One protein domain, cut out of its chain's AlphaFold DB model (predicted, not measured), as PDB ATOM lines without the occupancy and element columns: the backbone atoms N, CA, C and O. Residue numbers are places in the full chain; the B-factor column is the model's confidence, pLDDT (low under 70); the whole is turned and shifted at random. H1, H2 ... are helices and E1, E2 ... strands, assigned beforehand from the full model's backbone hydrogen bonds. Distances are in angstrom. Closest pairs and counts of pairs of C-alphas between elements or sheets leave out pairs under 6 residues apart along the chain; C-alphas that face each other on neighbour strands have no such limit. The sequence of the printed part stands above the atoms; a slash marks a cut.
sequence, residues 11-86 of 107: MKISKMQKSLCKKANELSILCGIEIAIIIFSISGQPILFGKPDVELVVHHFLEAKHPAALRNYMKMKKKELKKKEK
ATOM      1  N   MET A  11     -45.589  69.780  69.662       84.44
ATOM      2  CA  MET A  11     -44.209  69.422  69.316       84.44
ATOM      3  C   MET A  11     -43.496  68.657  70.437       84.44
ATOM      4  O   MET A  11     -42.724  67.736  70.154       84.44
ATOM      5  N   LYS A  12     -43.728  69.025  71.704       85.94
ATOM      6  CA  LYS A  12     -43.140  68.328  72.858       85.94
ATOM      7  C   LYS A  12     -43.700  66.916  72.984       85.94
ATOM      8  O   LYS A  12     -42.916  65.976  73.102       85.94
ATOM      9  N   ILE A  13     -45.022  66.762  72.888       83.88
ATOM     10  CA  ILE A  13     -45.688  65.455  72.940       83.88
ATOM     11  C   ILE A  13     -45.204  64.574  71.787       83.88
ATOM     12  O   ILE A  13     -44.817  63.436  72.025       83.88
ATOM     13  N   SER A  14     -45.111  65.109  70.565       86.25
ATOM     14  CA  SER A  14     -44.603  64.355  69.412       86.25
ATOM     15  C   SER A  14     -43.151  63.892  69.602       86.25
ATOM     16  O   SER A  14     -42.815  62.744  69.306       86.25
ATOM     17  N   LYS A  15     -42.270  64.749  70.139       89.75
ATOM     18  CA  LYS A  15     -40.877  64.366  70.443       89.75
ATOM     19  C   LYS A  15     -40.802  63.294  71.531       89.75
ATOM     20  O   LYS A  15     -40.054  62.331  71.374       89.75
ATOM     21  N   MET A  16     -41.577  63.452  72.602       89.69
ATOM     22  CA  MET A  16     -41.659  62.489  73.702       89.69
ATOM     23  C   MET A  16     -42.206  61.140  73.224       89.69
ATOM     24  O   MET A  16     -41.637  60.101  73.539       89.69
ATOM     25  N   GLN A  17     -43.263  61.150  72.413       91.12
ATOM     26  CA  GLN A  17     -43.843  59.954  71.811       91.12
ATOM     27  C   GLN A  17     -42.794  59.204  70.987       91.12
ATOM     28  O   GLN A  17     -42.590  58.013  71.195       91.12
ATOM     29  N   LYS A  18     -42.088  59.892  70.081       92.62
ATOM     30  CA  LYS A  18     -41.065  59.260  69.232       92.62
ATOM     31  C   LYS A  18     -39.964  58.592  70.053       92.62
ATOM     32  O   LYS A  18     -39.593  57.456  69.763       92.62
ATOM     33  N   SER A  19     -39.440  59.282  71.066       94.88
ATOM     34  CA  SER A  19     -38.366  58.730  71.898       94.88
ATOM     35  C   SER A  19     -38.846  57.566  72.768       94.88
ATOM     36  O   SER A  19     -38.112  56.590  72.932       94.88
ATOM     37  N   LEU A  20     -40.082  57.624  73.271       94.81
ATOM     38  CA  LEU A  20     -40.683  56.567  74.075       94.81
ATOM     39  C   LEU A  20     -40.998  55.317  73.241       94.81
ATOM     40  O   LEU A  20     -40.597  54.220  73.624       94.81
ATOM     41  N   CYS A  21     -41.631  55.476  72.075       93.69
ATOM     42  CA  CYS A  21     -41.940  54.365  71.171       93.69
ATOM     43  C   CYS A  21     -40.671  53.646  70.697       93.69
ATOM     44  O   CYS A  21     -40.671  52.423  70.578       93.69
ATOM     45  N   LYS A  22     -39.570  54.380  70.475       95.94
ATOM     46  CA  LYS A  22     -38.281  53.779  70.110       95.94
ATOM     47  C   LYS A  22     -37.771  52.840  71.206       95.94
ATOM     48  O   LYS A  22     -37.490  51.679  70.926       95.94
ATOM     49  N   LYS A  23     -37.719  53.320  72.453       96.19
ATOM     50  CA  LYS A  23     -37.276  52.512  73.601       96.19
ATOM     51  C   LYS A  23     -38.194  51.320  73.856       96.19
ATOM     52  O   LYS A  23     -37.717  50.229  74.135       96.19
ATOM     53  N   ALA A  24     -39.505  51.517  73.735       96.44
ATOM     54  CA  ALA A  24     -40.487  50.449  73.891       96.44
ATOM     55  C   ALA A  24     -40.324  49.356  72.823       96.44
ATOM     56  O   ALA A  24     -40.416  48.173  73.137       96.44
ATOM     57  N   ASN A  25     -40.029  49.741  71.578       95.88
ATOM     58  CA  ASN A  25     -39.742  48.796  70.503       95.88
ATOM     59  C   ASN A  25     -38.438  48.019  70.753       95.88
ATOM     60  O   ASN A  25     -38.418  46.809  70.565       95.88
ATOM     61  N   GLU A  26     -37.375  48.691  71.204       97.19
ATOM     62  CA  GLU A  26     -36.118  48.032  71.596       97.19
ATOM     63  C   GLU A  26     -36.355  47.009  72.718       97.19
ATOM     64  O   GLU A  26     -35.936  45.863  72.597       97.19
ATOM     65  N   LEU A  27     -37.103  47.382  73.759       96.88
ATOM     66  CA  LEU A  27     -37.497  46.483  74.851       96.88
ATOM     67  C   LEU A  27     -38.320  45.284  74.368       96.88
ATOM     68  O   LEU A  27     -38.046  44.153  74.762       96.88
ATOM     69  N   SER A  28     -39.312  45.526  73.509       96.69
ATOM     70  CA  SER A  28     -40.158  44.470  72.946       96.69
ATOM     71  C   SER A  28     -39.330  43.456  72.155       96.69
ATOM     72  O   SER A  28     -39.513  42.256  72.333       96.69
ATOM     73  N   ILE A  29     -38.357  43.919  71.363       96.31
ATOM     74  CA  ILE A  29     -37.456  43.047  70.597       96.31
ATOM     75  C   ILE A  29     -36.487  42.291  71.515       96.31
ATOM     76  O   ILE A  29     -36.328  41.084  71.363       96.31
ATOM     77  N   LEU A  30     -35.837  42.977  72.462       97.94
ATOM     78  CA  LEU A  30     -34.804  42.377  73.318       97.94
ATOM     79  C   LEU A  30     -35.370  41.355  74.303       97.94
ATOM     80  O   LEU A  30     -34.726  40.348  74.585       97.94
ATOM     81  N   CYS A  31     -36.553  41.628  74.850       97.19
ATOM     82  CA  CYS A  31     -37.160  40.791  75.879       97.19
ATOM     83  C   CYS A  31     -38.301  39.914  75.349       97.19
ATOM     84  O   CYS A  31     -38.834  39.117  76.114       97.19
ATOM     85  N   GLY A  32     -38.700  40.063  74.081       94.75
ATOM     86  CA  GLY A  32     -39.834  39.331  73.508       94.75
ATOM     87  C   GLY A  32     -41.166  39.646  74.196       94.75
ATOM     88  O   GLY A  32     -42.017  38.769  74.305       94.75
ATOM     89  N   ILE A  33     -41.330  40.867  74.715       94.31
ATOM     90  CA  ILE A  33     -42.520  41.263  75.477       94.31
ATOM     91  C   ILE A  33     -43.543  41.995  74.609       94.31
ATOM     92  O   ILE A  33     -43.193  42.801  73.739       94.31
ATOM     93  N   GLU A  34     -44.816  41.764  74.916       94.81
ATOM     94  CA  GLU A  34     -45.932  42.572  74.433       94.81
ATOM     95  C   GLU A  34     -46.003  43.878  75.234       94.81
ATOM     96  O   GLU A  34     -45.926  43.877  76.465       94.81
ATOM     97  N   ILE A  35     -46.126  45.014  74.546       95.44
ATOM     98  CA  ILE A  35     -46.165  46.334  75.189       95.44
ATOM     99  C   ILE A  35     -47.199  47.230  74.514       95.44
ATOM    100  O   ILE A  35     -47.303  47.248  73.290       95.44
ATOM    101  N   ALA A  36     -47.930  48.007  75.314       96.19
ATOM    102  CA  ALA A  36     -48.843  49.043  74.848       96.19
ATOM    103  C   ALA A  36     -48.636  50.343  75.635       96.19
ATOM    104  O   ALA A  36     -48.418  50.330  76.847       96.19
ATOM    105  N   ILE A  37     -48.700  51.470  74.931       95.00
ATOM    106  CA  ILE A  37     -48.543  52.823  75.461       95.00
ATOM    107  C   ILE A  37     -49.718  53.659  74.959       95.00
ATOM    108  O   ILE A  37     -49.955  53.754  73.755       95.00
ATOM    109  N   ILE A  38     -50.428  54.286  75.898       93.62
ATOM    110  CA  ILE A  38     -51.586  55.143  75.637       93.62
ATOM    111  C   ILE A  38     -51.306  56.507  76.268       93.62
ATOM    112  O   ILE A  38     -51.160  56.611  77.486       93.62
ATOM    113  N   ILE A  39     -51.202  57.551  75.445       90.06
ATOM    114  CA  ILE A  39     -50.928  58.922  75.893       90.06
ATOM    115  C   ILE A  39     -52.169  59.772  75.639       90.06
ATOM    116  O   ILE A  39     -52.575  59.964  74.493       90.06
ATOM    117  N   PHE A  40     -52.740  60.318  76.710       87.31
ATOM    118  CA  PHE A  40     -53.837  61.276  76.634       87.31
ATOM    119  C   PHE A  40     -53.291  62.702  76.678       87.31
ATOM    120  O   PHE A  40     -52.484  63.039  77.546       87.31
ATOM    121  N   SER A  41     -53.750  63.542  75.754       82.38
ATOM    122  CA  SER A  41     -53.547  64.989  75.802       82.38
ATOM    123  C   SER A  41     -54.879  65.670  76.097       82.38
ATOM    124  O   SER A  41     -55.928  65.191  75.680       82.38
ATOM    125  N   ILE A  42     -54.841  66.799  76.804       77.69
ATOM    126  CA  ILE A  42     -56.037  67.548  77.227       77.69
ATOM    127  C   ILE A  42     -56.842  68.060  76.019       77.69
ATOM    128  O   ILE A  42     -58.052  68.239  76.109       77.69
ATOM    129  N   SER A  43     -56.180  68.297  74.889       72.19
ATOM    130  CA  SER A  43     -56.749  68.958  73.711       72.19
ATOM    131  C   SER A  43     -56.733  68.097  72.446       72.19
ATOM    132  O   SER A  43     -56.950  68.626  71.358       72.19
ATOM    133  N   GLY A  44     -56.450  66.795  72.552       75.31
ATOM    134  CA  GLY A  44     -56.195  65.953  71.383       75.31
ATOM    135  C   GLY A  44     -56.711  64.527  71.505       75.31
ATOM    136  O   GLY A  44     -57.068  64.055  72.582       75.31
ATOM    137  N   GLN A  45     -56.720  63.840  70.364       84.00
ATOM    138  CA  GLN A  45     -56.981  62.406  70.305       84.00
ATOM    139  C   GLN A  45     -55.887  61.636  71.062       84.00
ATOM    140  O   GLN A  45     -54.726  62.068  71.059       84.00
ATOM    141  N   PRO A  46     -56.230  60.508  71.707       87.94
ATOM    142  CA  PRO A  46     -55.239  59.670  72.352       87.94
ATOM    143  C   PRO A  46     -54.245  59.150  71.320       87.94
ATOM    144  O   PRO A  46     -54.595  58.753  70.209       87.94
ATOM    145  N   ILE A  47     -52.984  59.140  71.719       89.00
ATOM    146  CA  ILE A  47     -51.900  58.585  70.927       89.00
ATOM    147  C   ILE A  47     -51.651  57.167  71.428       89.00
ATOM    148  O   ILE A  47     -51.424  56.953  72.621       89.00
ATOM    149  N   LEU A  48     -51.680  56.213  70.503       93.31
ATOM    150  CA  LEU A  48     -51.607  54.783  70.778       93.31
ATOM    151  C   LEU A  48     -50.339  54.203  70.138       93.31
ATOM    152  O   LEU A  48     -50.006  54.517  68.995       93.31
ATOM    153  N   PHE A  49     -49.623  53.358  70.874       94.50
ATOM    154  CA  PHE A  49     -48.499  52.571  70.366       94.50
ATOM    155  C   PHE A  49     -48.532  51.182  70.985       94.50
ATOM    156  O   PHE A  49     -48.706  51.060  72.195       94.50
ATOM    157  N   GLY A  50     -48.338  50.145  70.175       95.06
ATOM    158  CA  GLY A  50     -48.389  48.765  70.636       95.06
ATOM    159  C   GLY A  50     -47.501  47.846  69.815       95.06
ATOM    160  O   GLY A  50     -47.241  48.104  68.637       95.06
ATOM    161  N   LYS A  51     -47.020  46.787  70.464       95.38
ATOM    162  CA  LYS A  51     -46.331  45.657  69.839       95.38
ATOM    163  C   LYS A  51     -46.897  44.356  70.426       95.38
ATOM    164  O   LYS A  51     -46.808  44.203  71.644       95.38
ATOM    165  N   PRO A  52     -47.454  43.446  69.602       93.69
ATOM    166  CA  PRO A  52     -47.602  43.531  68.139       93.69
ATOM    167  C   PRO A  52     -48.669  44.540  67.681       93.69
ATOM    168  O   PRO A  52     -48.459  45.221  66.681       93.69
ATOM    169  N   ASP A  53     -49.753  44.679  68.440       94.88
ATOM    170  CA  ASP A  53     -50.843  45.624  68.208       94.88
ATOM    171  C   ASP A  53     -51.433  46.086  69.551       94.88
ATOM    172  O   ASP A  53     -51.409  45.345  70.534       94.88
ATOM    173  N   VAL A  54     -51.934  47.323  69.610       95.69
ATOM    174  CA  VAL A  54     -52.456  47.921  70.851       95.69
ATOM    175  C   VAL A  54     -53.696  47.192  71.341       95.69
ATOM    176  O   VAL A  54     -53.811  46.942  72.539       95.69
ATOM    177  N   GLU A  55     -54.621  46.870  70.440       95.69
ATOM    178  CA  GLU A  55     -55.896  46.258  70.800       95.69
ATOM    179  C   GLU A  55     -55.670  44.853  71.351       95.69
ATOM    180  O   GLU A  55     -56.207  44.517  72.405       95.69
ATOM    181  N   LEU A  56     -54.780  44.084  70.720       95.12
ATOM    182  CA  LEU A  56     -54.398  42.750  71.183       95.12
ATOM    183  C   LEU A  56     -53.757  42.777  72.577       95.12
ATOM    184  O   LEU A  56     -54.173  42.023  73.455       95.12
ATOM    185  N   VAL A  57     -52.796  43.678  72.819       94.75
ATOM    186  CA  VAL A  57     -52.156  43.796  74.144       94.75
ATOM    187  C   VAL A  57     -53.177  44.207  75.210       94.75
ATOM    188  O   VAL A  57     -53.163  43.682  76.326       94.75
ATOM    189  N   VAL A  58     -54.084  45.134  74.887       94.06
ATOM    190  CA  VAL A  58     -55.154  45.555  75.805       94.06
ATOM    191  C   VAL A  58     -56.122  44.403  76.074       94.06
ATOM    192  O   VAL A  58     -56.489  44.180  77.226       94.06
ATOM    193  N   HIS A  59     -56.499  43.643  75.049       93.00
ATOM    194  CA  HIS A  59     -57.355  42.471  75.183       93.00
ATOM    195  C   HIS A  59     -56.720  41.422  76.098       93.00
ATOM    196  O   HIS A  59     -57.317  41.058  77.109       93.00
ATOM    197  N   HIS A  60     -55.468  41.031  75.834       90.75
ATOM    198  CA  HIS A  60     -54.705  40.129  76.700       90.75
ATOM    199  C   HIS A  60     -54.599  40.655  78.132       90.75
ATOM    200  O   HIS A  60     -54.722  39.882  79.079       90.75
ATOM    201  N   PHE A  61     -54.409  41.962  78.324       88.56
ATOM    202  CA  PHE A  61     -54.376  42.561  79.657       88.56
ATOM    203  C   PHE A  61     -55.719  42.446  80.398       88.56
ATOM    204  O   PHE A  61     -55.733  42.226  81.611       88.56
ATOM    205  N   LEU A  62     -56.844  42.588  79.692       87.19
ATOM    206  CA  LEU A  62     -58.189  42.469  80.263       87.19
ATOM    207  C   LEU A  62     -58.584  41.008  80.531       87.19
ATOM    208  O   LEU A  62     -59.218  40.719  81.549       87.19
ATOM    209  N   GLU A  63     -58.205  40.095  79.638       86.12
ATOM    210  CA  GLU A  63     -58.433  38.654  79.771       86.12
ATOM    211  C   GLU A  63     -57.530  38.006  80.807       86.12
ATOM    212  O   GLU A  63     -57.945  37.066  81.501       86.12
ATOM    213  N   ALA A  64     -56.301  38.518  80.935       78.88
ATOM    214  CA  ALA A  64     -55.419  38.173  82.021       78.88
ATOM    215  C   ALA A  64     -56.214  38.424  83.290       78.88
ATOM    216  O   ALA A  64     -56.515  39.553  83.668       78.88
ATOM    217  N   LYS A  65     -56.593  37.321  83.938       64.75
ATOM    218  CA  LYS A  65     -57.262  37.254  85.230       64.75
ATOM    219  C   LYS A  65     -56.314  37.836  86.277       64.75
ATOM    220  O   LYS A  65     -55.896  37.101  87.157       64.75
ATOM    221  N   HIS A  66     -56.036  39.134  86.198       59.97
ATOM    222  CA  HIS A  66     -55.321  40.038  87.078       59.97
ATOM    223  C   HIS A  66     -54.330  39.286  87.983       59.97
ATOM    224  O   HIS A  66     -54.809  38.674  88.950       59.97
ATOM    225  N   PRO A  67     -53.002  39.303  87.715       62.31
ATOM    226  CA  PRO A  67     -52.039  38.550  88.519       62.31
ATOM    227  C   PRO A  67     -52.332  38.832  89.987       62.31
ATOM    228  O   PRO A  67     -52.598  39.986  90.345       62.31
ATOM    229  N   ALA A  68     -52.414  37.773  90.800       61.88
ATOM    230  CA  ALA A  68     -53.030  37.817  92.127       61.88
ATOM    231  C   ALA A  68     -52.588  39.049  92.937       61.88
ATOM    232  O   ALA A  68     -53.421  39.708  93.549       61.88
ATOM    233  N   ALA A  69     -51.314  39.436  92.824       65.50
ATOM    234  CA  ALA A  69     -50.739  40.650  93.394       65.50
ATOM    235  C   ALA A  69     -51.488  41.946  93.024       65.50
ATOM    236  O   ALA A  69     -51.944  42.667  93.909       65.50
ATOM    237  N   LEU A  70     -51.683  42.232  91.734       67.88
ATOM    238  CA  LEU A  70     -52.347  43.455  91.286       67.88
ATOM    239  C   LEU A  70     -53.845  43.405  91.654       67.88
ATOM    240  O   LEU A  70     -54.442  44.425  92.001       67.88
ATOM    241  N   ARG A  71     -54.460  42.209  91.642       68.31
ATOM    242  CA  ARG A  71     -55.884  42.045  91.992       68.31
ATOM    243  C   ARG A  71     -56.088  42.304  93.479       68.31
ATOM    244  O   ARG A  71     -57.068  42.931  93.880       68.31
ATOM    245  N   ASN A  72     -55.147  41.834  94.287       74.25
ATOM    246  CA  ASN A  72     -55.110  42.047  95.724       74.25
ATOM    247  C   ASN A  72     -54.821  43.519  96.051       74.25
ATOM    248  O   ASN A  72     -55.530  44.080  96.882       74.25
ATOM    249  N   TYR A  73     -53.904  44.175  95.333       74.25
ATOM    250  CA  TYR A  73     -53.650  45.616  95.450       74.25
ATOM    251  C   TYR A  73     -54.905  46.447  95.139       74.25
ATOM    252  O   TYR A  73     -55.315  47.280  95.944       74.25
ATOM    253  N   MET A  74     -55.589  46.170  94.025       77.81
ATOM    254  CA  MET A  74     -56.831  46.865  93.658       77.81
ATOM    255  C   MET A  74     -57.961  46.601  94.664       77.81
ATOM    256  O   MET A  74     -58.715  47.515  95.004       77.81
ATOM    257  N   LYS A  75     -58.069  45.376  95.204       77.56
ATOM    258  CA  LYS A  75     -59.006  45.051  96.296       77.56
ATOM    259  C   LYS A  75     -58.685  45.823  97.578       77.56
ATOM    260  O   LYS A  75     -59.614  46.324  98.210       77.56
ATOM    261  N   MET A  76     -57.411  45.926  97.954       77.81
ATOM    262  CA  MET A  76     -56.975  46.713  99.110       77.81
ATOM    263  C   MET A  76     -57.289  48.195  98.920       77.81
ATOM    264  O   MET A  76     -57.989  48.774  99.745       77.81
ATOM    265  N   LYS A  77     -56.915  48.772  97.777       82.12
ATOM    266  CA  LYS A  77     -57.171  50.183  97.460       82.12
ATOM    267  C   LYS A  77     -58.668  50.514  97.419       82.12
ATOM    268  O   LYS A  77     -59.098  51.548  97.924       82.12
ATOM    269  N   LYS A  78     -59.502  49.612  96.886       82.81
ATOM    270  CA  LYS A  78     -60.970  49.764  96.893       82.81
ATOM    271  C   LYS A  78     -61.553  49.682  98.306       82.81
ATOM    272  O   LYS A  78     -62.511  50.391  98.602       82.81
ATOM    273  N   LYS A  79     -60.989  48.845  99.187       80.56
ATOM    274  CA  LYS A  79     -61.356  48.821 100.613       80.56
ATOM    275  C   LYS A  79     -60.954  50.121 101.315       80.56
ATOM    276  O   LYS A  79     -61.760  50.629 102.083       80.56
ATOM    277  N   GLU A  80     -59.781  50.681 101.027       80.44
ATOM    278  CA  GLU A  80     -59.325  51.964 101.591       80.44
ATOM    279  C   GLU A  80     -60.206  53.144 101.163       80.44
ATOM    280  O   GLU A  80     -60.614  53.940 102.006       80.44
ATOM    281  N   LEU A  81     -60.575  53.223  99.879       74.19
ATOM    282  CA  LEU A  81     -61.489  54.253  99.369       74.19
ATOM    283  C   LEU A  81     -62.886  54.135  99.996       74.19
ATOM    284  O   LEU A  81     -63.426  55.126 100.478       74.19
ATOM    285  N   LYS A  82     -63.424  52.912 100.114       75.31
ATOM    286  CA  LYS A  82     -64.696  52.665 100.819       75.31
ATOM    287  C   LYS A  82     -64.629  52.988 102.315       75.31
ATOM    288  O   LYS A  82     -65.641  53.353 102.907       75.31
ATOM    289  N   LYS A  83     -63.458  52.841 102.945       69.12
ATOM    290  CA  LYS A  83     -63.245  53.204 104.355       69.12
ATOM    291  C   LYS A  83     -63.257  54.726 104.538       69.12
ATOM    292  O   LYS A  83     -63.799  55.197 105.529       69.12
ATOM    293  N   LYS A  84     -62.744  55.482 103.557       64.56
ATOM    294  CA  LYS A  84     -62.849  56.951 103.516       64.56
ATOM    295  C   LYS A  84     -64.282  57.436 103.277       64.56
ATOM    296  O   LYS A  84     -64.684  58.418 103.885       64.56
ATOM    297  N   GLU A  85     -65.071  56.731 102.466       60.91
ATOM    298  CA  GLU A  85     -66.493  57.059 102.257       60.91
ATOM    299  C   GLU A  85     -67.363  56.755 103.487       60.91
ATOM    300  O   GLU A  85     -68.278  57.515 103.789       60.91
ATOM    301  N   LYS A  86     -67.054  55.696 104.251       56.03
ATOM    302  CA  LYS A  86     -67.749  55.380 105.514       56.03
ATOM    303  C   LYS A  86     -67.398  56.301 106.690       56.03
ATOM    304  O   LYS A  86     -68.081  56.238 107.703       56.03
TER     305      LYS A  86
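This is residues 11 to 86 of the 107 residues of the protein "agamous-like MADS-box protein AGL29" of Capsicum annuum (UniProt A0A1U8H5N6). A small hairpin of two strands, E1 and E2, stands between two helices, with the long H1 running beside it over one face and the shorter H2 on the other face near one end of the hairpin. H3 then leads away from this small body as an arm, of which residues 68 to 73 and 75 to 85 stick out free. The printed part has 76 residues, with three named helices and two named strands in the order H1, E1, E2, H2, H3. The sheet, in the order E1, E2, is antiparallel, and the class is mostly helix. The whole is loose, with a radius of gyration of the C-alphas of 16.4 A, and only just flat, spanning 45 by 33 by 18 A.

H1, residues 11 to 31, comes within 6.8 A of E2, residues 47 to 51, at their closest C-alphas, those of Cys 21 and Phe 49. From H1 to E1, residues 35 to 39, the closest C-alphas are those of Ser 28 and Ile 35, 6.7 A apart. E1 and E2 form a hairpin, antiparallel with 177 degrees between their directions. Within hydrogen-bond range across it are N 37 and O 49 at 2.8 A, and N 51 and O 35 at 2.9 A. H2, residues 54 to 63, has its closest C-alpha pair with E1 at Val 54 and Ala 36, 5.5 A. The closest C-alphas of H2 and E2 are those of Val 54 and Leu 48, 6.9 A apart. H3, residues 68 to 85, is apart from H1, E1, E2 and H2, and H1 and H2 are apart too. In H1, H2 and H3 every O i to N i+4 pair is within hydrogen-bond range.

H1 begins at C-alpha 11, (-44.209, 69.422, 69.316), and measures 30.2 A from first to last C-alpha. E1 measures 13.5 A, from C-alpha 35 at (-46.165, 46.334, 75.189), and E2 measures 14.1 A. H2 measures 14.2 A. H3 measures 25.6 A and ends at C-alpha 85, (-66.493, 57.059, 102.257).

The two C-alphas farthest apart are those of Leu 30 and Lys 86, 47.9 A. Without the stretches that stand free, residues 67 to 73 and 75 to 86, the body has 57 residues and spans 37 by 27 by 22 A. The printed part has no cut. The links H1 to E1, E2 to H2 and H2 to H3 are tight, and E1 to E2, with 7 residues, is short. The mean pLDDT of the printed part is 85.4, and it is under 70 in residues 65 to 71 and 83 to 86.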